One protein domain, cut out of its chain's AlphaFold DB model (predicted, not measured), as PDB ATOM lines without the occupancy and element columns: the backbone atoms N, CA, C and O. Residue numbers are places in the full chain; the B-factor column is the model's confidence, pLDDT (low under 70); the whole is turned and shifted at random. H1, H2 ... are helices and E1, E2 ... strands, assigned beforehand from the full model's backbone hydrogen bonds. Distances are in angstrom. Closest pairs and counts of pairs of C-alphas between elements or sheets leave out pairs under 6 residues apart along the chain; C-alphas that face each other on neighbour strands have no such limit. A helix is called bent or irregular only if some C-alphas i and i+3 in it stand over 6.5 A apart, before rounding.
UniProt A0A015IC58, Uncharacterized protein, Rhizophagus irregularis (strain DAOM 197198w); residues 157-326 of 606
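Overview. This is residues 157 to 326 of the 606 residues of an uncharacterized protein of Rhizophagus irregularis (strain DAOM 197198w) (UniProt A0A015IC58). What does the domain look like? Two twisted four-stranded sheets, E1 to E4 and E5 to E8, stand partly face to face as a loose pair; H1 covers the second sheet's other face, and the hairpin of H2 and H3 stands beyond one end of the sheets. What are its make-up and size? The printed part has 170 residues, with three named helices and eight named strands in the order H1, E1 to E8, H2, H3; the class is mixed. Both sheets are antiparallel meanders, each strand the neighbour of the one before. The whole is compact, with a radius of gyration of the C-alphas of 16.0 A and spans of 45 by 35 by 33 A.

Along the chain. Where are the strands? E1 holds residues 192 to 200, E2 204 to 213 (26.4 A long), E3 216 to 222 and E4 227 to 234. E5 holds residues 239 to 243, E6 247 to 251, E7 256 to 261 and E8 265 to 271. Where are the helices? H1, residues 162 to 176, is 21.3 A long and begins at C-alpha 162 (-30.270, 52.847, 25.193). H2, residues 274 to 287, is 19.3 A long; H3, residues 293 to 310, is 24.7 A long and ends at C-alpha 310 (-17.536, 51.428, 14.912).

Arrangement. How is the first sheet paired? In the hairpin E2 and E3, at 158 degrees, N 209 and O 220 are 2.9 A apart, within hydrogen-bond range; E1 bends by 69 degrees at residue 197 and E4 by 63 degrees at residue 231. What joins the second sheet and H1? In the hairpin E5 and E6, N 243 and O 247 are 2.7 A apart, within hydrogen-bond range. H1 is on this sheet at a height over the sheet of 9.3 A, over E5 and E6, and runs along the strands at 27 degrees to E6 on the local plane. How do the helices meet? H1 and H3 touch, closest at the C-alphas of Ile 176 and Lys 301, 6.0 A, at a steep tilt of 37 degrees, only just beyond shallow, opposite ways. The helical hairpin H2 and H3 touches, closest at the C-alphas of Trp 276 and Leu 303, 6.9 A, at a shallow tilt of 4 degrees, opposite ways. Are the helix backbones whole? Every O i to N i+4 pair is within hydrogen-bond range in H1 and H2, and 12 of 14 are in H3, which is only just irregular, with C-alphas 298 and 301 6.53 A apart.

Size, cuts and confidence. How far does it reach? The two C-alphas farthest apart, those of Gly 225 and Ser 315, are 48.8 A apart. Is the printed part whole? It has no cut, and the link from H1 to E1, 15 residues, is long. Where is confidence low? The mean pLDDT of the printed part is 82.8, and 26 residues are under 70, among them residues 224 to 233.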
ATOM      1  N   ASN A 157     -43.000  46.844  23.471       65.50
ATOM      2  CA  ASN A 157     -41.937  47.759  23.910       65.50
ATOM      3  C   ASN A 157     -40.907  48.017  22.799       65.50
ATOM      4  O   ASN A 157     -40.574  47.107  22.035       65.50
ATOM      5  N   SER A 158     -40.359  49.236  22.738       74.19
ATOM      6  CA  SER A 158     -39.326  49.590  21.757       74.19
ATOM      7  C   SER A 158     -38.020  48.828  21.978       74.19
ATOM      8  O   SER A 158     -37.505  48.771  23.098       74.19
ATOM      9  N   ILE A 159     -37.425  48.334  20.890       78.25
ATOM     10  CA  ILE A 159     -36.088  47.716  20.902       78.25
ATOM     11  C   ILE A 159     -34.963  48.731  20.650       78.25
ATOM     12  O   ILE A 159     -33.799  48.436  20.909       78.25
ATOM     13  N   TYR A 160     -35.283  49.951  20.213       77.25
ATOM     14  CA  TYR A 160     -34.305  50.987  19.851       77.25
ATOM     15  C   TYR A 160     -33.855  51.854  21.035       77.25
ATOM     16  O   TYR A 160     -33.394  52.984  20.856       77.25
ATOM     17  N   THR A 161     -33.952  51.325  22.254       80.88
ATOM     18  CA  THR A 161     -33.602  52.040  23.485       80.88
ATOM     19  C   THR A 161     -32.110  51.943  23.820       80.88
ATOM     20  O   THR A 161     -31.414  50.999  23.434       80.88
ATOM     21  N   LEU A 162     -31.626  52.890  24.632       80.00
ATOM     22  CA  LEU A 162     -30.270  52.847  25.193       80.00
ATOM     23  C   LEU A 162     -30.027  51.567  26.008       80.00
ATOM     24  O   LEU A 162     -28.914  51.046  26.013       80.00
ATOM     25  N   SER A 163     -31.061  51.048  26.678       83.31
ATOM     26  CA  SER A 163     -30.956  49.823  27.476       83.31
ATOM     27  C   SER A 163     -30.638  48.607  26.604       83.31
ATOM     28  O   SER A 163     -29.644  47.925  26.850       83.31
ATOM     29  N   THR A 164     -31.390  48.408  25.517       86.50
ATOM     30  CA  THR A 164     -31.144  47.353  24.526       86.50
ATOM     31  C   THR A 164     -29.754  47.488  23.913       86.50
ATOM     32  O   THR A 164     -29.007  46.511  23.840       86.50
ATOM     33  N   PHE A 165     -29.367  48.714  23.547       88.62
ATOM     34  CA  PHE A 165     -28.037  49.006  23.016       88.62
ATOM     35  C   PHE A 165     -26.920  48.584  23.980       88.62
ATOM     36  O   PHE A 165     -26.006  47.863  23.581       88.62
ATOM     37  N   LYS A 166     -27.003  48.978  25.258       89.81
ATOM     38  CA  LYS A 166     -26.005  48.617  26.276       89.81
ATOM     39  C   LYS A 166     -25.961  47.117  26.551       89.81
ATOM     40  O   LYS A 166     -24.883  46.576  26.791       89.81
ATOM     41  N   ILE A 167     -27.099  46.433  26.474       91.56
ATOM     42  CA  ILE A 167     -27.158  44.983  26.654       91.56
ATOM     43  C   ILE A 167     -26.433  44.259  25.515       91.56
ATOM     44  O   ILE A 167     -25.573  43.425  25.794       91.56
ATOM     45  N   ILE A 168     -26.703  44.620  24.257       93.75
ATOM     46  CA  ILE A 168     -26.000  44.044  23.100       93.75
ATOM     47  C   ILE A 168     -24.506  44.390  23.142       93.75
ATOM     48  O   ILE A 168     -23.670  43.516  22.926       93.75
ATOM     49  N   GLN A 169     -24.151  45.630  23.499       94.06
ATOM     50  CA  GLN A 169     -22.757  46.045  23.688       94.06
ATOM     51  C   GLN A 169     -22.046  45.162  24.736       94.06
ATOM     52  O   GLN A 169     -20.922  44.718  24.510       94.06
ATOM     53  N   SER A 170     -22.700  44.858  25.862       94.88
ATOM     54  CA  SER A 170     -22.176  43.938  26.885       94.88
ATOM     55  C   SER A 170     -21.982  42.524  26.342       94.88
ATOM     56  O   SER A 170     -20.931  41.934  26.565       94.88
ATOM     57  N   MET A 171     -22.956  41.993  25.596       95.88
ATOM     58  CA  MET A 171     -22.863  40.652  25.006       95.88
ATOM     59  C   MET A 171     -21.686  40.541  24.030       95.88
ATOM     60  O   MET A 171     -20.931  39.575  24.080       95.88
ATOM     61  N   LEU A 172     -21.480  41.552  23.180       96.12
ATOM     62  CA  LEU A 172     -20.334  41.607  22.268       96.12
ATOM     63  C   LEU A 172     -19.000  41.666  23.036       96.12
ATOM     64  O   LEU A 172     -18.056  40.965  22.671       96.12
ATOM     65  N   ASN A 173     -18.930  42.443  24.125       95.06
ATOM     66  CA  ASN A 173     -17.755  42.488  25.005       95.06
ATOM     67  C   ASN A 173     -17.482  41.132  25.680       95.06
ATOM     68  O   ASN A 173     -16.339  40.690  25.764       95.06
ATOM     69  N   GLU A 174     -18.525  40.448  26.148       95.38
ATOM     70  CA  GLU A 174     -18.417  39.114  26.745       95.38
ATOM     71  C   GLU A 174     -17.861  38.090  25.752       95.38
ATOM     72  O   GLU A 174     -17.029  37.277  26.146       95.38
ATOM     73  N   ILE A 175     -18.244  38.162  24.471       94.19
ATOM     74  CA  ILE A 175     -17.707  37.282  23.424       94.19
ATOM     75  C   ILE A 175     -16.195  37.495  23.243       94.19
ATOM     76  O   ILE A 175     -15.436  36.527  23.254       94.19
ATOM     77  N   ILE A 176     -15.726  38.742  23.108       93.44
ATOM     78  CA  ILE A 176     -14.295  39.014  22.849       93.44
ATOM     79  C   ILE A 176     -13.393  38.729  24.057       93.44
ATOM     80  O   ILE A 176     -12.212  38.422  23.878       93.44
ATOM     81  N   ASN A 177     -13.949  38.795  25.270       92.94
ATOM     82  CA  ASN A 177     -13.237  38.502  26.512       92.94
ATOM     83  C   ASN A 177     -13.004  36.999  26.727       92.94
ATOM     84  O   ASN A 177     -12.210  36.622  27.592       92.94
ATOM     85  N   GLN A 178     -13.664  36.128  25.956       90.56
ATOM     86  CA  GLN A 178     -13.374  34.698  25.983       90.56
ATOM     87  C   GLN A 178     -11.987  34.419  25.387       90.56
ATOM     88  O   GLN A 178     -11.558  35.045  24.409       90.56
ATOM     89  N   VAL A 179     -11.282  33.445  25.976       88.25
ATOM     90  CA  VAL A 179     -10.003  32.949  25.436       88.25
ATOM     91  C   VAL A 179     -10.231  32.441  24.014       88.25
ATOM     92  O   VAL A 179      -9.648  32.991  23.078       88.25
ATOM     93  N   ASP A 180     -11.180  31.512  23.881       90.94
ATOM     94  CA  ASP A 180     -11.708  31.023  22.614       90.94
ATOM     95  C   ASP A 180     -13.212  31.302  22.550       90.94
ATOM     96  O   ASP A 180     -13.937  30.972  23.490       90.94
ATOM     97  N   ILE A 181     -13.683  31.857  21.435       90.56
ATOM     98  CA  ILE A 181     -15.104  32.083  21.165       90.56
ATOM     99  C   ILE A 181     -15.767  30.732  20.892       90.56
ATOM    100  O   ILE A 181     -15.582  30.163  19.815       90.56
ATOM    101  N   LYS A 182     -16.536  30.229  21.860       90.31
ATOM    102  CA  LYS A 182     -17.264  28.954  21.768       90.31
ATOM    103  C   LYS A 182     -18.733  29.181  21.424       90.31
ATOM    104  O   LYS A 182     -19.310  30.184  21.835       90.31
ATOM    105  N   LYS A 183     -19.347  28.237  20.703       89.38
ATOM    106  CA  LYS A 183     -20.810  28.219  20.571       89.38
ATOM    107  C   LYS A 183     -21.471  27.875  21.909       89.38
ATOM    108  O   LYS A 183     -20.888  27.155  22.720       89.38
ATOM    109  N   VAL A 184     -22.684  28.378  22.116       89.06
ATOM    110  CA  VAL A 184     -23.456  28.222  23.357       89.06
ATOM    111  C   VAL A 184     -24.164  26.870  23.416       89.06
ATOM    112  O   VAL A 184     -24.192  26.246  24.472       89.06
ATOM    113  N   ALA A 185     -24.743  26.414  22.301       86.62
ATOM    114  CA  ALA A 185     -25.561  25.207  22.290       86.62
ATOM    115  C   ALA A 185     -24.702  23.931  22.420       86.62
ATOM    116  O   ALA A 185     -23.757  23.746  21.636       86.62
ATOM    117  N   PRO A 186     -25.024  23.035  23.370       86.56
ATOM    118  CA  PRO A 186     -24.355  21.747  23.502       86.56
ATOM    119  C   PRO A 186     -24.825  20.777  22.413       86.56
ATOM    120  O   PRO A 186     -25.887  20.956  21.823       86.56
ATOM    121  N   SER A 187     -24.036  19.743  22.133       85.94
ATOM    122  CA  SER A 187     -24.423  18.707  21.168       85.94
ATOM    123  C   SER A 187     -25.511  17.803  21.750       85.94
ATOM    124  O   SER A 187     -25.339  17.259  22.841       85.94
ATOM    125  N   TYR A 188     -26.593  17.584  20.999       81.12
ATOM    126  CA  TYR A 188     -27.661  16.656  21.376       81.12
ATOM    127  C   TYR A 188     -27.077  15.263  21.706       81.12
ATOM    128  O   TYR A 188     -26.200  14.788  20.972       81.12
ATOM    129  N   PRO A 189     -27.507  14.588  22.794       82.00
ATOM    130  CA  PRO A 189     -28.721  14.821  23.588       82.00
ATOM    131  C   PRO A 189     -28.570  15.777  24.782       82.00
ATOM    132  O   PRO A 189     -29.487  15.869  25.592       82.00
ATOM    133  N   GLU A 190     -27.425  16.446  24.949       88.12
ATOM    134  CA  GLU A 190     -27.300  17.483  25.978       88.12
ATOM    135  C   GLU A 190     -28.104  18.725  25.567       88.12
ATOM    136  O   GLU A 190     -28.118  19.104  24.395       88.12
ATOM    137  N   GLU A 191     -28.763  19.367  26.535       89.12
ATOM    138  CA  GLU A 191     -29.604  20.548  26.313       89.12
ATOM    139  C   GLU A 191     -29.374  21.584  27.424       89.12
ATOM    140  O   GLU A 191     -29.089  21.237  28.575       89.12
ATOM    141  N   ILE A 192     -29.517  22.870  27.096       86.88
ATOM    142  CA  ILE A 192     -29.493  23.973  28.066       86.88
ATOM    143  C   ILE A 192     -30.901  24.535  28.207       86.88
ATOM    144  O   ILE A 192     -31.533  24.899  27.220       86.88
ATOM    145  N   VAL A 193     -31.368  24.676  29.447       85.00
ATOM    146  CA  VAL A 193     -32.615  25.384  29.752       85.00
ATOM    147  C   VAL A 193     -32.345  26.885  29.717       85.00
ATOM    148  O   VAL A 193     -31.602  27.401  30.549       85.00
ATOM    149  N   LEU A 194     -32.927  27.583  28.743       77.62
ATOM    150  CA  LEU A 194     -32.762  29.030  28.592       77.62
ATOM    151  C   LEU A 194     -33.688  29.808  29.526       77.62
ATOM    152  O   LEU A 194     -33.296  30.838  30.074       77.62
ATOM    153  N   LYS A 195     -34.918  29.319  29.697       76.38
ATOM    154  CA  LYS A 195     -35.888  29.855  30.648       76.38
ATOM    155  C   LYS A 195     -36.899  28.780  31.016       76.38
ATOM    156  O   LYS A 195     -37.350  28.030  30.151       76.38
ATOM    157  N   ASP A 196     -37.227  28.737  32.298       74.62
ATOM    158  CA  ASP A 196     -38.286  27.901  32.849       74.62
ATOM    159  C   ASP A 196     -39.514  28.779  33.134       74.62
ATOM    160  O   ASP A 196     -39.363  29.981  33.371       74.62
ATOM    161  N   GLU A 197     -40.710  28.197  33.077       73.19
ATOM    162  CA  GLU A 197     -41.982  28.877  33.383       73.19
ATOM    163  C   GLU A 197     -42.286  30.129  32.519       73.19
ATOM    164  O   GLU A 197     -42.648  31.196  33.015       73.19
ATOM    165  N   VAL A 198     -42.156  30.021  31.193       71.56
ATOM    166  CA  VAL A 198     -42.595  31.068  30.251       71.56
ATOM    167  C   VAL A 198     -44.074  30.903  29.944       71.56
ATOM    168  O   VAL A 198     -44.463  29.918  29.327       71.56
ATOM    169  N   GLU A 199     -44.898  31.869  30.337       69.06
ATOM    170  CA  GLU A 199     -46.306  31.900  29.942       69.06
ATOM    171  C   GLU A 199     -46.432  32.351  28.482       69.06
ATOM    172  O   GLU A 199     -46.002  33.446  28.116       69.06
ATOM    173  N   ILE A 200     -46.986  31.475  27.644       67.44
ATOM    174  CA  ILE A 200     -47.270  31.735  26.234       67.44
ATOM    175  C   ILE A 200     -48.787  31.718  26.046       67.44
ATOM    176  O   ILE A 200     -49.456  30.778  26.485       67.44
ATOM    177  N   GLU A 201     -49.325  32.751  25.396       61.78
ATOM    178  CA  GLU A 201     -50.753  32.852  25.074       61.78
ATOM    179  C   GLU A 201     -51.204  31.596  24.303       61.78
ATOM    180  O   GLU A 201     -50.473  31.081  23.459       61.78
ATOM    181  N   ASP A 202     -52.366  31.045  24.657       64.25
ATOM    182  CA  ASP A 202     -52.927  29.782  24.143       64.25
ATOM    183  C   ASP A 202     -52.167  28.472  24.467       64.25
ATOM    184  O   ASP A 202     -52.733  27.391  24.282       64.25
ATOM    185  N   ILE A 203     -50.934  28.520  24.993       69.12
ATOM    186  CA  ILE A 203     -50.124  27.322  25.317       69.12
ATOM    187  C   ILE A 203     -49.957  27.123  26.837       69.12
ATOM    188  O   ILE A 203     -49.950  25.989  27.323       69.12
ATOM    189  N   GLY A 204     -49.873  28.209  27.609       70.25
ATOM    190  CA  GLY A 204     -49.634  28.189  29.054       70.25
ATOM    191  C   GLY A 204     -48.147  28.204  29.419       70.25
ATOM    192  O   GLY A 204     -47.316  28.714  28.669       70.25
ATOM    193  N   LEU A 205     -47.805  27.682  30.602       75.81
ATOM    194  CA  LEU A 205     -46.427  27.653  31.105       75.81
ATOM    195  C   LEU A 205     -45.564  26.659  30.321       75.81
ATOM    196  O   LEU A 205     -45.864  25.465  30.259       75.81
ATOM    197  N   CYS A 206     -44.473  27.170  29.766       76.12
ATOM    198  CA  CYS A 206     -43.565  26.454  28.888       76.12
ATOM    199  C   CYS A 206     -42.121  26.536  29.380       76.12
ATOM    200  O   CYS A 206     -41.716  27.501  30.031       76.12
ATOM    201  N   LYS A 207     -41.316  25.556  28.978       83.19
ATOM    202  CA  LYS A 207     -39.871  25.539  29.199       83.19
ATOM    203  C   LYS A 207     -39.152  25.661  27.863       83.19
ATOM    204  O   LYS A 207     -39.492  24.971  26.910       83.19
ATOM    205  N   ILE A 208     -38.168  26.550  27.772       80.50
ATOM    206  CA  ILE A 208     -37.414  26.775  26.533       80.50
ATOM    207  C   ILE A 208     -36.040  26.143  26.674       80.50
ATOM    208  O   ILE A 208     -35.272  26.499  27.574       80.50
ATOM    209  N   VAL A 209     -35.724  25.231  25.760       85.62
ATOM    210  CA  VAL A 209     -34.455  24.506  25.719       85.62
ATOM    211  C   VAL A 209     -33.696  24.785  24.426       85.62
ATOM    212  O   VAL A 209     -34.283  25.090  23.387       85.62
ATOM    213  N   LEU A 210     -32.374  24.696  24.514       86.69
ATOM    214  CA  LEU A 210     -31.427  24.899  23.427       86.69
ATOM    215  C   LEU A 210     -30.526  23.675  23.294       86.69
ATOM    216  O   LEU A 210     -29.926  23.239  24.277       86.69
ATOM    217  N   TYR A 211     -30.363  23.193  22.068       87.19
ATOM    218  CA  TYR A 211     -29.470  22.087  21.739       87.19
ATOM    219  C   TYR A 211     -28.941  22.230  20.315       87.19
ATOM    220  O   TYR A 211     -29.490  22.969  19.504       87.19
ATOM    221  N   ASN A 212     -27.860  21.529  19.997       86.69
ATOM    222  CA  ASN A 212     -27.325  21.448  18.648       86.69
ATOM    223  C   ASN A 212     -27.594  20.064  18.057       86.69
ATOM    224  O   ASN A 212     -27.142  19.055  18.598       86.69
ATOM    225  N   GLU A 213     -28.278  20.026  16.920       83.69
ATOM    226  CA  GLU A 213     -28.553  18.806  16.165       83.69
ATOM    227  C   GLU A 213     -28.282  19.053  14.679       83.69
ATOM    228  O   GLU A 213     -28.618  20.101  14.125       83.69
ATOM    229  N   ASN A 214     -27.639  18.090  14.013       78.75
ATOM    230  CA  ASN A 214     -27.262  18.190  12.598       78.75
ATOM    231  C   ASN A 214     -26.433  19.445  12.261       78.75
ATOM    232  O   ASN A 214     -26.497  19.955  11.144       78.75
ATOM    233  N   ASN A 215     -25.615  19.904  13.215       75.62
ATOM    234  CA  ASN A 215     -24.769  21.102  13.144       75.62
ATOM    235  C   ASN A 215     -25.505  22.443  13.173       75.62
ATOM    236  O   ASN A 215     -24.867  23.477  12.989       75.62
ATOM    237  N   TYR A 216     -26.791  22.437  13.494       81.06
ATOM    238  CA  TYR A 216     -27.564  23.648  13.716       81.06
ATOM    239  C   TYR A 216     -27.996  23.733  15.170       81.06
ATOM    240  O   TYR A 216     -28.271  22.716  15.805       81.06
ATOM    241  N   ASP A 217     -27.996  24.947  15.700       85.19
ATOM    242  CA  ASP A 217     -28.513  25.232  17.026       85.19
ATOM    243  C   ASP A 217     -30.027  25.412  16.903       85.19
ATOM    244  O   ASP A 217     -30.514  26.263  16.153       85.19
ATOM    245  N   HIS A 218     -30.757  24.573  17.627       82.81
ATOM    246  CA  HIS A 218     -32.209  24.533  17.665       82.81
ATOM    247  C   HIS A 218     -32.694  25.031  19.013       82.81
ATOM    248  O   HIS A 218     -32.112  24.742  20.063       82.81
ATOM    249  N   MET A 219     -33.806  25.751  18.969       81.44
ATOM    250  CA  MET A 219     -34.583  26.080  20.148       81.44
ATOM    251  C   MET A 219     -35.845  25.219  20.141       81.44
ATOM    252  O   MET A 219     -36.448  24.982  19.094       81.44
ATOM    253  N   ARG A 220     -36.259  24.739  21.309       80.81
ATOM    254  CA  ARG A 220     -37.489  23.960  21.468       80.81
ATOM    255  C   ARG A 220     -38.266  24.476  22.662       80.81
ATOM    256  O   ARG A 220     -37.691  24.786  23.704       80.81
ATOM    257  N   ILE A 221     -39.576  24.574  22.484       78.06
ATOM    258  CA  ILE A 221     -40.519  24.859  23.555       78.06
ATOM    259  C   ILE A 221     -41.074  23.518  24.030       78.06
ATOM    260  O   ILE A 221     -41.764  22.814  23.291       78.06
ATOM    261  N   GLU A 222     -40.764  23.162  25.264       79.62
ATOM    262  CA  GLU A 222     -41.347  22.026  25.957       79.62
ATOM    263  C   GLU A 222     -42.621  22.476  26.678       79.62
ATOM    264  O   GLU A 222     -42.625  23.463  27.421       79.62
ATOM    265  N   THR A 223     -43.707  21.736  26.466       72.56
ATOM    266  CA  THR A 223     -44.980  21.913  27.179       72.56
ATOM    267  C   THR A 223     -45.351  20.615  27.895       72.56
ATOM    268  O   THR A 223     -44.825  19.548  27.580       72.56
ATOM    269  N   ASN A 224     -46.313  20.668  28.819       66.81
ATOM    270  CA  ASN A 224     -46.758  19.495  29.585       66.81
ATOM    271  C   ASN A 224     -47.387  18.361  28.735       66.81
ATOM    272  O   ASN A 224     -47.698  17.306  29.288       66.81
ATOM    273  N   GLY A 225     -47.596  18.552  27.424       61.88
ATOM    274  CA  GLY A 225     -48.231  17.558  26.547       61.88
ATOM    275  C   GLY A 225     -47.556  17.302  25.194       61.88
ATOM    276  O   GLY A 225     -47.809  16.253  24.603       61.88
ATOM    277  N   TYR A 226     -46.721  18.215  24.686       63.19
ATOM    278  CA  TYR A 226     -45.995  18.067  23.416       63.19
ATOM    279  C   TYR A 226     -44.816  19.047  23.318       63.19
ATOM    280  O   TYR A 226     -44.790  20.085  23.977       63.19
ATOM    281  N   ASN A 227     -43.854  18.736  22.451       65.69
ATOM    282  CA  ASN A 227     -42.738  19.625  22.144       65.69
ATOM    283  C   ASN A 227     -43.051  20.399  20.866       65.69
ATOM    284  O   ASN A 227     -43.374  19.794  19.843       65.69
ATOM    285  N   LEU A 228     -42.947  21.724  20.923       66.38
ATOM    286  CA  LEU A 228     -43.003  22.576  19.746       66.38
ATOM    287  C   LEU A 228     -41.566  22.930  19.358       66.38
ATOM    288  O   LEU A 228     -40.877  23.655  20.082       66.38
ATOM    289  N   GLU A 229     -41.090  22.394  18.235       63.28
ATOM    290  CA  GLU A 229     -39.832  22.871  17.667       63.28
ATOM    291  C   GLU A 229     -40.030  24.266  17.104       63.28
ATOM    292  O   GLU A 229     -40.990  24.563  16.388       63.28
ATOM    293  N   VAL A 230     -39.097  25.133  17.466       64.94
ATOM    294  CA  VAL A 230     -39.037  26.480  16.945       64.94
ATOM    295  C   VAL A 230     -38.442  26.375  15.547       64.94
ATOM    296  O   VAL A 230     -37.343  25.835  15.419       64.94
ATOM    297  N   PRO A 231     -39.095  26.888  14.492       58.38
ATOM    298  CA  PRO A 231     -38.584  26.798  13.126       58.38
ATOM    299  C   PRO A 231     -37.442  27.803  12.884       58.38
ATOM    300  O   PRO A 231     -37.430  28.514  11.884       58.38
ATOM    301  N   ILE A 232     -36.488  27.905  13.812       64.38
ATOM    302  CA  ILE A 232     -35.316  28.768  13.706       64.38
ATOM    303  C   ILE A 232     -34.084  27.874  13.776       64.38
ATOM    304  O   ILE A 232     -33.765  27.285  14.804       64.38
ATOM    305  N   CYS A 233     -33.392  27.805  12.647       62.75
ATOM    306  CA  CYS A 233     -32.152  27.075  12.482       62.75
ATOM    307  C   CYS A 233     -30.996  28.070  12.649       62.75
ATOM    308  O   CYS A 233     -30.746  28.879  11.750       62.75
ATOM    309  N   ILE A 234     -30.342  28.077  13.814       77.00
ATOM    310  CA  ILE A 234     -29.303  29.060  14.152       77.00
ATOM    311  C   ILE A 234     -27.925  28.449  13.878       77.00
ATOM    312  O   ILE A 234     -27.594  27.368  14.362       77.00
ATOM    313  N   CYS A 235     -27.092  29.137  13.100       77.69
ATOM    314  CA  CYS A 235     -25.738  28.670  12.800       77.69
ATOM    315  C   CYS A 235     -24.740  29.230  13.817       77.69
ATOM    316  O   CYS A 235     -24.308  30.377  13.689       77.69
ATOM    317  N   GLY A 236     -24.320  28.411  14.783       84.69
ATOM    318  CA  GLY A 236     -23.207  28.737  15.677       84.69
ATOM    319  C   GLY A 236     -23.492  29.944  16.569       84.69
ATOM    320  O   GLY A 236     -22.798  30.954  16.491       84.69
ATOM    321  N   MET A 237     -24.511  29.832  17.415       90.12
ATOM    322  CA  MET A 237     -24.912  30.826  18.400       90.12
ATOM    323  C   MET A 237     -23.767  31.105  19.375       90.12
ATOM    324  O   MET A 237     -23.321  30.216  20.097       90.12
ATOM    325  N   LEU A 238     -23.305  32.352  19.407       91.94
ATOM    326  CA  LEU A 238     -22.163  32.816  20.200       91.94
ATOM    327  C   LEU A 238     -22.598  33.426  21.531       91.94
ATOM    328  O   LEU A 238     -21.875  33.355  22.522       91.94
ATOM    329  N   SER A 239     -23.772  34.053  21.557       92.31
ATOM    330  CA  SER A 239     -24.339  34.634  22.767       92.31
ATOM    331  C   SER A 239     -25.857  34.705  22.676       92.31
ATOM    332  O   SER A 239     -26.430  34.838  21.595       92.31
ATOM    333  N   PHE A 240     -26.492  34.633  23.838       89.06
ATOM    334  CA  PHE A 240     -27.931  34.693  23.995       89.06
ATOM    335  C   PHE A 240     -28.279  35.463  25.278       89.06
ATOM    336  O   PHE A 240     -27.636  35.264  26.312       89.06
ATOM    337  N   ARG A 241     -29.288  36.341  25.223       87.56
ATOM    338  CA  ARG A 241     -29.799  37.050  26.403       87.56
ATOM    339  C   ARG A 241     -31.265  37.446  26.247       87.56
ATOM    340  O   ARG A 241     -31.707  37.829  25.169       87.56
ATOM    341  N   LEU A 242     -31.990  37.427  27.360       79.12
ATOM    342  CA  LEU A 242     -33.372  37.889  27.454       79.12
ATOM    343  C   LEU A 242     -33.441  39.378  27.842       79.12
ATOM    344  O   LEU A 242     -32.800  39.814  28.798       79.12
ATOM    345  N   LEU A 243     -34.255  40.137  27.117       75.81
ATOM    346  CA  LEU A 243     -34.619  41.534  27.331       75.81
ATOM    347  C   LEU A 243     -36.063  41.617  27.840       75.81
ATOM    348  O   LEU A 243     -36.969  41.012  27.266       75.81
ATOM    349  N   ASN A 244     -36.288  42.403  28.897       64.69
ATOM    350  CA  ASN A 244     -37.621  42.782  29.393       64.69
ATOM    351  C   ASN A 244     -38.619  41.611  29.530       64.69
ATOM    352  O   ASN A 244     -39.815  41.779  29.321       64.69
ATOM    353  N   ASN A 245     -38.121  40.416  29.863       63.78
ATOM    354  CA  ASN A 245     -38.872  39.163  29.993       63.78
ATOM    355  C   ASN A 245     -39.612  38.641  28.744       63.78
ATOM    356  O   ASN A 245     -40.232  37.582  28.860       63.78
ATOM    357  N   GLN A 246     -39.494  39.293  27.583       70.81
ATOM    358  CA  GLN A 246     -40.247  38.955  26.363       70.81
ATOM    359  C   GLN A 246     -39.384  38.875  25.093       70.81
ATOM    360  O   GLN A 246     -39.662  38.040  24.230       70.81
ATOM    361  N   ASP A 247     -38.332  39.691  24.983       81.62
ATOM    362  CA  ASP A 247     -37.531  39.828  23.761       81.62
ATOM    363  C   ASP A 247     -36.186  39.089  23.895       81.62
ATOM    364  O   ASP A 247     -35.475  39.226  24.881       81.62
ATOM    365  N   TRP A 248     -35.796  38.307  22.901       83.81
ATOM    366  CA  TRP A 248     -34.647  37.405  22.918       83.81
ATOM    367  C   TRP A 248     -33.591  37.932  21.963       83.81
ATOM    368  O   TRP A 248     -33.821  37.977  20.759       83.81
ATOM    369  N   VAL A 249     -32.430  38.313  22.491       90.12
ATOM    370  CA  VAL A 249     -31.273  38.738  21.700       90.12
ATOM    371  C   VAL A 249     -30.391  37.535  21.440       90.12
ATOM    372  O   VAL A 249     -29.931  36.877  22.376       90.12
ATOM    373  N   ILE A 250     -30.116  37.290  20.167       90.56
ATOM    374  CA  ILE A 250     -29.257  36.212  19.692       90.56
ATOM    375  C   ILE A 250     -28.125  36.833  18.881       90.56
ATOM    376  O   ILE A 250     -28.365  37.654  17.998       90.56
ATOM    377  N   ILE A 251     -26.891  36.442  19.188       93.94
ATOM    378  CA  ILE A 251     -25.712  36.761  18.380       93.94
ATOM    379  C   ILE A 251     -25.165  35.440  17.856       93.94
ATOM    380  O   ILE A 251     -24.752  34.589  18.645       93.94
ATOM    381  N   ASP A 252     -25.170  35.268  16.541       91.81
ATOM    382  CA  ASP A 252     -24.719  34.059  15.853       91.81
ATOM    383  C   ASP A 252     -23.697  34.396  14.752       91.81
ATOM    384  O   ASP A 252     -23.228  35.532  14.636       91.81
ATOM    385  N   MET A 253     -23.324  33.409  13.934       91.12
ATOM    386  CA  MET A 253     -22.403  33.642  12.816       91.12
ATOM    387  C   MET A 253     -22.983  34.590  11.758       91.12
ATOM    388  O   MET A 253     -22.239  35.276  11.063       91.12
ATOM    389  N   LYS A 254     -24.304  34.673  11.621       90.38
ATOM    390  CA  LYS A 254     -24.961  35.473  10.584       90.38
ATOM    391  C   LYS A 254     -25.107  36.941  10.998       90.38
ATOM    392  O   LYS A 254     -25.019  37.819  10.132       90.38
ATOM    393  N   GLY A 255     -25.336  37.222  12.280       92.50
ATOM    394  CA  GLY A 255     -25.507  38.577  12.794       92.50
ATOM    395  C   GLY A 255     -26.117  38.660  14.193       92.50
ATOM    396  O   GLY A 255     -26.001  37.761  15.022       92.50
ATOM    397  N   ILE A 256     -26.773  39.792  14.445       93.44
ATOM    398  CA  ILE A 256     -27.521  40.082  15.670       93.44
ATOM    399  C   ILE A 256     -29.007  40.013  15.340       93.44
ATOM    400  O   ILE A 256     -29.474  40.730  14.457       93.44
ATOM    401  N   SER A 257     -29.745  39.190  16.071       89.75
ATOM    402  CA  SER A 257     -31.176  38.977  15.885       89.75
ATOM    403  C   SER A 257     -31.945  39.259  17.174       89.75
ATOM    404  O   SER A 257     -31.458  38.932  18.256       89.75
ATOM    405  N   ILE A 258     -33.143  39.845  17.070       88.56
ATOM    406  CA  ILE A 258     -34.082  39.971  18.199       88.56
ATOM    407  C   ILE A 258     -35.405  39.302  17.836       88.56
ATOM    408  O   ILE A 258     -36.002  39.619  16.807       88.56
ATOM    409  N   TYR A 259     -35.860  38.403  18.705       82.75
ATOM    410  CA  TYR A 259     -37.136  37.695  18.589       82.75
ATOM    411  C   TYR A 259     -38.046  38.041  19.760       82.75
ATOM    412  O   TYR A 259     -37.552  38.313  20.846       82.75
ATOM    413  N   THR A 260     -39.361  37.956  19.590       78.56
ATOM    414  CA  THR A 260     -40.313  38.089  20.706       78.56
ATOM    415  C   THR A 260     -41.181  36.868  20.822       78.56
ATOM    416  O   THR A 260     -41.641  36.330  19.815       78.56
ATOM    417  N   PHE A 261     -41.425  36.481  22.071       69.25
ATOM    418  CA  PHE A 261     -42.390  35.456  22.429       69.25
ATOM    419  C   PHE A 261     -43.733  36.097  22.787       69.25
ATOM    420  O   PHE A 261     -43.839  36.834  23.765       69.25
ATOM    421  N   GLY A 262     -44.741  35.808  21.967       61.94
ATOM    422  CA  GLY A 262     -46.160  36.095  22.204       61.94
ATOM    423  C   GLY A 262     -46.966  34.917  21.662       61.94
ATOM    424  O   GLY A 262     -46.735  33.793  22.082       61.94
ATOM    425  N   ASN A 263     -47.782  35.115  20.628       52.91
ATOM    426  CA  ASN A 263     -48.581  34.046  19.991       52.91
ATOM    427  C   ASN A 263     -47.757  33.191  18.995       52.91
ATOM    428  O   ASN A 263     -48.294  32.628  18.043       52.91
ATOM    429  N   GLY A 264     -46.431  33.157  19.164       58.56
ATOM    430  CA  GLY A 264     -45.451  32.572  18.248       58.56
ATOM    431  C   GLY A 264     -44.079  33.251  18.350       58.56
ATOM    432  O   GLY A 264     -43.870  34.117  19.203       58.56
ATOM    433  N   PHE A 265     -43.151  32.867  17.465       69.50
ATOM    434  CA  PHE A 265     -41.855  33.533  17.292       69.50
ATOM    435  C   PHE A 265     -42.000  34.667  16.295       69.50
ATOM    436  O   PHE A 265     -42.100  34.408  15.101       69.50
ATOM    437  N   THR A 266     -41.999  35.910  16.771       74.00
ATOM    438  CA  THR A 266     -41.960  37.063  15.864       74.00
ATOM    439  C   THR A 266     -40.534  37.561  15.709       74.00
ATOM    440  O   THR A 266     -39.857  37.825  16.708       74.00
ATOM    441  N   TYR A 267     -40.079  37.713  14.468       78.31
ATOM    442  CA  TYR A 267     -38.768  38.267  14.162       78.31
ATOM    443  C   TYR A 267     -38.821  39.794  14.128       78.31
ATOM    444  O   TYR A 267     -39.455  40.384  13.259       78.31
ATOM    445  N   ARG A 268     -38.157  40.448  15.087       79.62
ATOM    446  CA  ARG A 268     -38.237  41.911  15.267       79.62
ATOM    447  C   ARG A 268     -37.066  42.672  14.684       79.62
ATOM    448  O   ARG A 268     -37.179  43.860  14.392       79.62
ATOM    449  N   TYR A 269     -35.913  42.024  14.596       85.31
ATOM    450  CA  TYR A 269     -34.676  42.700  14.256       85.31
ATOM    451  C   TYR A 269     -33.666  41.730  13.686       85.31
ATOM    452  O   TYR A 269     -33.458  40.649  14.237       85.31
ATOM    453  N   PHE A 270     -32.965  42.188  12.657       88.44
ATOM    454  CA  PHE A 270     -31.759  41.558  12.164       88.44
ATOM    455  C   PHE A 270     -30.721  42.607  11.823       88.44
ATOM    456  O   PHE A 270     -31.015  43.581  11.135       88.44
ATOM    457  N   TRP A 271     -29.470  42.393  12.198       91.38
ATOM    458  CA  TRP A 271     -28.404  43.255  11.733       91.38
ATOM    459  C   TRP A 271     -27.081  42.533  11.548       91.38
ATOM    460  O   TRP A 271     -26.619  41.792  12.411       91.38
ATOM    461  N   ASN A 272     -26.436  42.846  10.428       91.31
ATOM    462  CA  ASN A 272     -25.022  42.617  10.195       91.31
ATOM    463  C   ASN A 272     -24.479  43.749   9.300       91.31
ATOM    464  O   ASN A 272     -25.234  44.381   8.552       91.31
ATOM    465  N   ASN A 273     -23.181  44.044   9.357       89.81
ATOM    466  CA  ASN A 273     -22.545  44.919   8.368       89.81
ATOM    467  C   ASN A 273     -22.035  44.088   7.172       89.81
ATOM    468  O   ASN A 273     -22.178  42.866   7.147       89.81
ATOM    469  N   ASN A 274     -21.516  44.746   6.132       89.75
ATOM    470  CA  ASN A 274     -21.064  44.041   4.924       89.75
ATOM    471  C   ASN A 274     -19.903  43.095   5.227       89.75
ATOM    472  O   ASN A 274     -19.891  41.975   4.740       89.75
ATOM    473  N   GLU A 275     -18.994  43.512   6.106       93.56
ATOM    474  CA  GLU A 275     -17.866  42.678   6.499       93.56
ATOM    475  C   GLU A 275     -18.304  41.398   7.223       93.56
ATOM    476  O   GLU A 275     -17.805  40.316   6.920       93.56
ATOM    477  N   TRP A 276     -19.258  41.505   8.150       94.44
ATOM    478  CA  TRP A 276     -19.838  40.345   8.822       94.44
ATOM    479  C   TRP A 276     -20.487  39.410   7.797       94.44
ATOM    480  O   TRP A 276     -20.237  38.208   7.813       94.44
ATOM    481  N   ASN A 277     -21.250  39.959   6.849       91.50
ATOM    482  CA  ASN A 277     -21.869  39.166   5.794       91.50
ATOM    483  C   ASN A 277     -20.835  38.452   4.903       91.50
ATOM    484  O   ASN A 277     -21.011  37.279   4.591       91.50
ATOM    485  N   ASP A 278     -19.739  39.117   4.537       92.69
ATOM    486  CA  ASP A 278     -18.671  38.525   3.723       92.69
ATOM    487  C   ASP A 278     -17.963  37.380   4.465       92.69
ATOM    488  O   ASP A 278     -17.706  36.319   3.891       92.69
ATOM    489  N   ILE A 279     -17.696  37.556   5.764       93.31
ATOM    490  CA  ILE A 279     -17.138  36.499   6.619       93.31
ATOM    491  C   ILE A 279     -18.120  35.330   6.747       93.31
ATOM    492  O   ILE A 279     -17.697  34.176   6.695       93.31
ATOM    493  N   TYR A 280     -19.419  35.605   6.867       91.75
ATOM    494  CA  TYR A 280     -20.453  34.575   6.923       91.75
ATOM    495  C   TYR A 280     -20.570  33.784   5.609       91.75
ATOM    496  O   TYR A 280     -20.709  32.562   5.625       91.75
ATOM    497  N   GLU A 281     -20.439  34.441   4.456       91.31
ATOM    498  CA  GLU A 281     -20.403  33.754   3.160       91.31
ATOM    499  C   GLU A 281     -19.132  32.909   2.976       91.31
ATOM    500  O   GLU A 281     -19.190  31.833   2.376       91.31
ATOM    501  N   ASN A 282     -17.993  33.333   3.529       92.00
ATOM    502  CA  ASN A 282     -16.791  32.495   3.573       92.00
ATOM    503  C   ASN A 282     -16.974  31.308   4.524       92.00
ATOM    504  O   ASN A 282     -16.668  30.182   4.156       92.00
ATOM    505  N   PHE A 283     -17.579  31.522   5.694       90.25
ATOM    506  CA  PHE A 283     -17.927  30.455   6.633       90.25
ATOM    507  C   PHE A 283     -18.820  29.384   5.985       90.25
ATOM    508  O   PHE A 283     -18.564  28.189   6.122       90.25
ATOM    509  N   LYS A 284     -19.833  29.792   5.210       88.81
ATOM    510  CA  LYS A 284     -20.662  28.870   4.417       88.81
ATOM    511  C   LYS A 284     -19.842  28.028   3.447       88.81
ATOM    512  O   LYS A 284     -20.086  26.830   3.331       88.81
ATOM    513  N   LYS A 285     -18.907  28.651   2.728       89.19
ATOM    514  CA  LYS A 285     -18.095  27.985   1.699       89.19
ATOM    515  C   LYS A 285     -17.049  27.055   2.301       89.19
ATOM    516  O   LYS A 285     -16.904  25.931   1.829       89.19
ATOM    517  N   ASP A 286     -16.355  27.519   3.331       88.12
ATOM    518  CA  ASP A 286     -15.191  26.842   3.901       88.12
ATOM    519  C   ASP A 286     -15.600  25.794   4.940       88.12
ATOM    520  O   ASP A 286     -14.988  24.731   5.029       88.12
ATOM    521  N   CYS A 287     -16.657  26.076   5.709       83.31
ATOM    522  CA  CYS A 287     -17.107  25.237   6.817       83.31
ATOM    523  C   CYS A 287     -18.470  24.573   6.570       83.31
ATOM    524  O   CYS A 287     -18.908  23.780   7.397       83.31
ATOM    525  N   GLY A 288     -19.172  24.863   5.469       81.50
ATOM    526  CA  GLY A 288     -20.451  24.209   5.150       81.50
ATOM    527  C   GLY A 288     -21.569  24.486   6.162       81.50
ATOM    528  O   GLY A 288     -22.426  23.632   6.368       81.50
ATOM    529  N   ASN A 289     -21.549  25.655   6.818       78.12
ATOM    530  CA  ASN A 289     -22.368  26.008   7.993       78.12
ATOM    531  C   ASN A 289     -22.057  25.228   9.278       78.12
ATOM    532  O   ASN A 289     -22.758  25.384  10.277       78.12
ATOM    533  N   HIS A 290     -21.007  24.414   9.301       83.50
ATOM    534  CA  HIS A 290     -20.587  23.729  10.514       83.50
ATOM    535  C   HIS A 290     -19.755  24.664  11.377       83.50
ATOM    536  O   HIS A 290     -18.776  25.246  10.916       83.50
ATOM    537  N   TYR A 291     -20.147  24.806  12.643       86.50
ATOM    538  CA  TYR A 291     -19.372  25.585  13.597       86.50
ATOM    539  C   TYR A 291     -17.931  25.055  13.673       86.50
ATOM    540  O   TYR A 291     -17.709  23.899  14.034       86.50
ATOM    541  N   ASP A 292     -16.966  25.926  13.380       88.88
ATOM    542  CA  ASP A 292     -15.538  25.645  13.483       88.88
ATOM    543  C   ASP A 292     -14.879  26.672  14.408       88.88
ATOM    544  O   ASP A 292     -14.909  27.885  14.169       88.88
ATOM    545  N   ILE A 293     -14.287  26.184  15.498       90.44
ATOM    546  CA  ILE A 293     -13.680  27.034  16.526       90.44
ATOM    547  C   ILE A 293     -12.468  27.811  15.996       90.44
ATOM    548  O   ILE A 293     -12.255  28.954  16.402       90.44
ATOM    549  N   ASN A 294     -11.694  27.240  15.068       91.44
ATOM    550  CA  ASN A 294     -10.502  27.885  14.521       91.44
ATOM    551  C   ASN A 294     -10.897  29.022  13.577       91.44
ATOM    552  O   ASN A 294     -10.374  30.130  13.701       91.44
ATOM    553  N   PHE A 295     -11.862  28.780  12.686       91.56
ATOM    554  CA  PHE A 295     -12.448  29.790  11.813       91.56
ATOM    555  C   PHE A 295     -13.037  30.932  12.643       91.56
ATOM    556  O   PHE A 295     -12.730  32.104  12.408       91.56
ATOM    557  N   THR A 296     -13.830  30.588  13.663       91.00
ATOM    558  CA  THR A 296     -14.488  31.565  14.538       91.00
ATOM    559  C   THR A 296     -13.468  32.472  15.220       91.00
ATOM    560  O   THR A 296     -13.547  33.694  15.109       91.00
ATOM    561  N   ASN A 297     -12.457  31.899  15.876       92.12
ATOM    562  CA  ASN A 297     -11.447  32.692  16.576       92.12
ATOM    563  C   ASN A 297     -10.555  33.503  15.630       92.12
ATOM    564  O   ASN A 297     -10.133  34.602  15.989       92.12
ATOM    565  N   THR A 298     -10.313  33.008  14.415       92.75
ATOM    566  CA  THR A 298      -9.505  33.707  13.405       92.75
ATOM    567  C   THR A 298     -10.237  34.916  12.822       92.75
ATOM    568  O   THR A 298      -9.647  35.987  12.686       92.75
ATOM    569  N   HIS A 299     -11.521  34.767  12.487       92.81
ATOM    570  CA  HIS A 299     -12.260  35.780  11.728       92.81
ATOM    571  C   HIS A 299     -13.220  36.610  12.591       92.81
ATOM    572  O   HIS A 299     -13.223  37.840  12.495       92.81
ATOM    573  N   TYR A 300     -14.002  35.974  13.470       93.12
ATOM    574  CA  TYR A 300     -15.061  36.659  14.220       93.12
ATOM    575  C   TYR A 300     -14.537  37.493  15.386       93.12
ATOM    576  O   TYR A 300     -15.123  38.528  15.688       93.12
ATOM    577  N   LYS A 301     -13.411  37.124  16.008       91.06
ATOM    578  CA  LYS A 301     -12.847  37.911  17.122       91.06
ATOM    579  C   LYS A 301     -12.492  39.338  16.686       91.06
ATOM    580  O   LYS A 301     -12.989  40.308  17.252       91.06
ATOM    581  N   SER A 302     -11.723  39.460  15.602       92.06
ATOM    582  CA  SER A 302     -11.350  40.754  15.005       92.06
ATOM    583  C   SER A 302     -12.550  41.513  14.423       92.06
ATOM    584  O   SER A 302     -12.615  42.743  14.482       92.06
ATOM    585  N   LEU A 303     -13.522  40.795  13.849       95.69
ATOM    586  CA  LEU A 303     -14.780  41.380  13.385       95.69
ATOM    587  C   LEU A 303     -15.551  42.039  14.539       95.69
ATOM    588  O   LEU A 303     -15.859  43.225  14.458       95.69
ATOM    589  N   ILE A 304     -15.816  41.303  15.621       94.94
ATOM    590  CA  ILE A 304     -16.611  41.789  16.757       94.94
ATOM    591  C   ILE A 304     -15.921  42.975  17.440       94.94
ATOM    592  O   ILE A 304     -16.581  43.957  17.771       94.94
ATOM    593  N   GLU A 305     -14.593  42.954  17.577       94.06
ATOM    594  CA  GLU A 305     -13.842  44.106  18.089       94.06
ATOM    595  C   GLU A 305     -14.040  45.376  17.251       94.06
ATOM    596  O   GLU A 305     -14.139  46.482  17.788       94.06
ATOM    597  N   ARG A 306     -14.073  45.246  15.921       95.50
ATOM    598  CA  ARG A 306     -14.328  46.384  15.028       95.50
ATOM    599  C   ARG A 306     -15.774  46.846  15.118       95.50
ATOM    600  O   ARG A 306     -15.990  48.052  15.148       95.50
ATOM    601  N   ILE A 307     -16.715  45.914  15.258       95.06
ATOM    602  CA  ILE A 307     -18.135  46.222  15.455       95.06
ATOM    603  C   ILE A 307     -18.365  47.009  16.747       95.06
ATOM    604  O   ILE A 307     -19.084  48.007  16.762       95.06
ATOM    605  N   LEU A 308     -17.700  46.610  17.830       93.94
ATOM    606  CA  LEU A 308     -17.722  47.340  19.094       93.94
ATOM    607  C   LEU A 308     -17.197  48.773  18.939       93.94
ATOM    608  O   LEU A 308     -17.785  49.699  19.484       93.94
ATOM    609  N   ARG A 309     -16.120  48.974  18.170       92.75
ATOM    610  CA  ARG A 309     -15.521  50.304  17.964       92.75
ATOM    611  C   ARG A 309     -16.316  51.209  17.027       92.75
ATOM    612  O   ARG A 309     -16.294  52.419  17.217       92.75
ATOM    613  N   ASN A 310     -16.950  50.649  16.002       92.19
ATOM    614  CA  ASN A 310     -17.536  51.428  14.912       92.19
ATOM    615  C   ASN A 310     -19.060  51.517  15.004       92.19
ATOM    616  O   ASN A 310     -19.634  52.533  14.609       92.19
ATOM    617  N   GLU A 311     -19.737  50.470  15.484       92.12
ATOM    618  CA  GLU A 311     -21.194  50.359  15.517       92.12
ATOM    619  C   GLU A 311     -21.774  50.451  16.927       92.12
ATOM    620  O   GLU A 311     -22.853  51.027  17.062       92.12
ATOM    621  N   PHE A 312     -21.038  49.999  17.946       93.06
ATOM    622  CA  PHE A 312     -21.462  49.969  19.351       93.06
ATOM    623  C   PHE A 312     -20.528  50.751  20.288       93.06
ATOM    624  O   PHE A 312     -20.271  50.328  21.415       93.06
ATOM    625  N   ASP A 313     -20.026  51.902  19.844       90.56
ATOM    626  CA  ASP A 313     -19.240  52.795  20.696       90.56
ATOM    627  C   ASP A 313     -20.116  53.540  21.727       90.56
ATOM    628  O   ASP A 313     -21.336  53.659  21.586       90.56
ATOM    629  N   ASP A 314     -19.494  54.085  22.774       84.19
ATOM    630  CA  ASP A 314     -20.212  54.762  23.863       84.19
ATOM    631  C   ASP A 314     -20.867  56.098  23.477       84.19
ATOM    632  O   ASP A 314     -21.683  56.617  24.241       84.19
ATOM    633  N   SER A 315     -20.551  56.658  22.305       80.62
ATOM    634  CA  SER A 315     -21.199  57.874  21.800       80.62
ATOM    635  C   SER A 315     -22.582  57.602  21.201       80.62
ATOM    636  O   SER A 315     -23.362  58.534  20.993       80.62
ATOM    637  N   LYS A 316     -22.915  56.332  20.938       80.56
ATOM    638  CA  LYS A 316     -24.205  55.920  20.382       80.56
ATOM    639  C   LYS A 316     -25.195  55.530  21.471       80.56
ATOM    640  O   LYS A 316     -24.834  55.140  22.581       80.56
ATOM    641  N   HIS A 317     -26.478  55.686  21.155       75.56
ATOM    642  CA  HIS A 317     -27.572  55.514  22.121       75.56
ATOM    643  C   HIS A 317     -28.668  54.553  21.649       75.56
ATOM    644  O   HIS A 317     -29.681  54.405  22.325       75.56
ATOM    645  N   SER A 318     -28.490  53.921  20.489       81.62
ATOM    646  CA  SER A 318     -29.456  52.993  19.905       81.62
ATOM    647  C   SER A 318     -28.745  51.998  18.996       81.62
ATOM    648  O   SER A 318     -27.663  52.289  18.475       81.62
ATOM    649  N   ILE A 319     -29.351  50.826  18.823       85.75
ATOM    650  CA  ILE A 319     -28.847  49.770  17.945       85.75
ATOM    651  C   ILE A 319     -28.840  50.221  16.472       85.75
ATOM    652  O   ILE A 319     -29.623  51.098  16.088       85.75
ATOM    653  N   PRO A 320     -27.963  49.654  15.624       84.62
ATOM    654  CA  PRO A 320     -27.953  49.943  14.193       84.62
ATOM    655  C   PRO A 320     -29.297  49.656  13.514       84.62
ATOM    656  O   PRO A 320     -30.087  48.846  13.993       84.62
ATOM    657  N   ILE A 321     -29.540  50.288  12.364       74.88
ATOM    658  CA  ILE A 321     -30.765  50.069  11.579       74.88
ATOM    659  C   ILE A 321     -30.810  48.624  11.095       74.88
ATOM    660  O   ILE A 321     -29.844  48.179  10.474       74.88
ATOM    661  N   THR A 322     -31.928  47.936  11.336       78.25
ATOM    662  CA  THR A 322     -32.139  46.559  10.881       78.25
ATOM    663  C   THR A 322     -31.857  46.408   9.379       78.25
ATOM    664  O   THR A 322     -32.133  47.297   8.568       78.25
ATOM    665  N   LYS A 323     -31.296  45.268   8.990       74.75
ATOM    666  CA  LYS A 323     -31.373  44.759   7.623       74.75
ATOM    667  C   LYS A 323     -32.682  43.992   7.486       74.75
ATOM    668  O   LYS A 323     -33.091  43.309   8.421       74.75
ATOM    669  N   PHE A 324     -33.329  44.125   6.339       63.16
ATOM    670  CA  PHE A 324     -34.483  43.297   6.020       63.16
ATOM    671  C   PHE A 324     -33.967  42.011   5.384       63.16
ATOM    672  O   PHE A 324     -32.941  42.009   4.698       63.16
ATOM    673  N   VAL A 325     -34.620  40.912   5.728       60.72
ATOM    674  CA  VAL A 325     -34.320  39.573   5.233       60.72
ATOM    675  C   VAL A 325     -35.595  39.107   4.554       60.72
ATOM    676  O   VAL A 325     -36.625  39.114   5.225       60.72
ATOM    677  N   GLU A 326     -35.507  38.715   3.279       52.69
ATOM    678  CA  GLU A 326     -36.644  38.442   2.375       52.69
ATOM    679  C   GLU A 326     -37.788  37.626   3.017       52.69
ATOM    680  O   GLU A 326     -38.959  37.892   2.752       52.69
TER     681      GLU A 326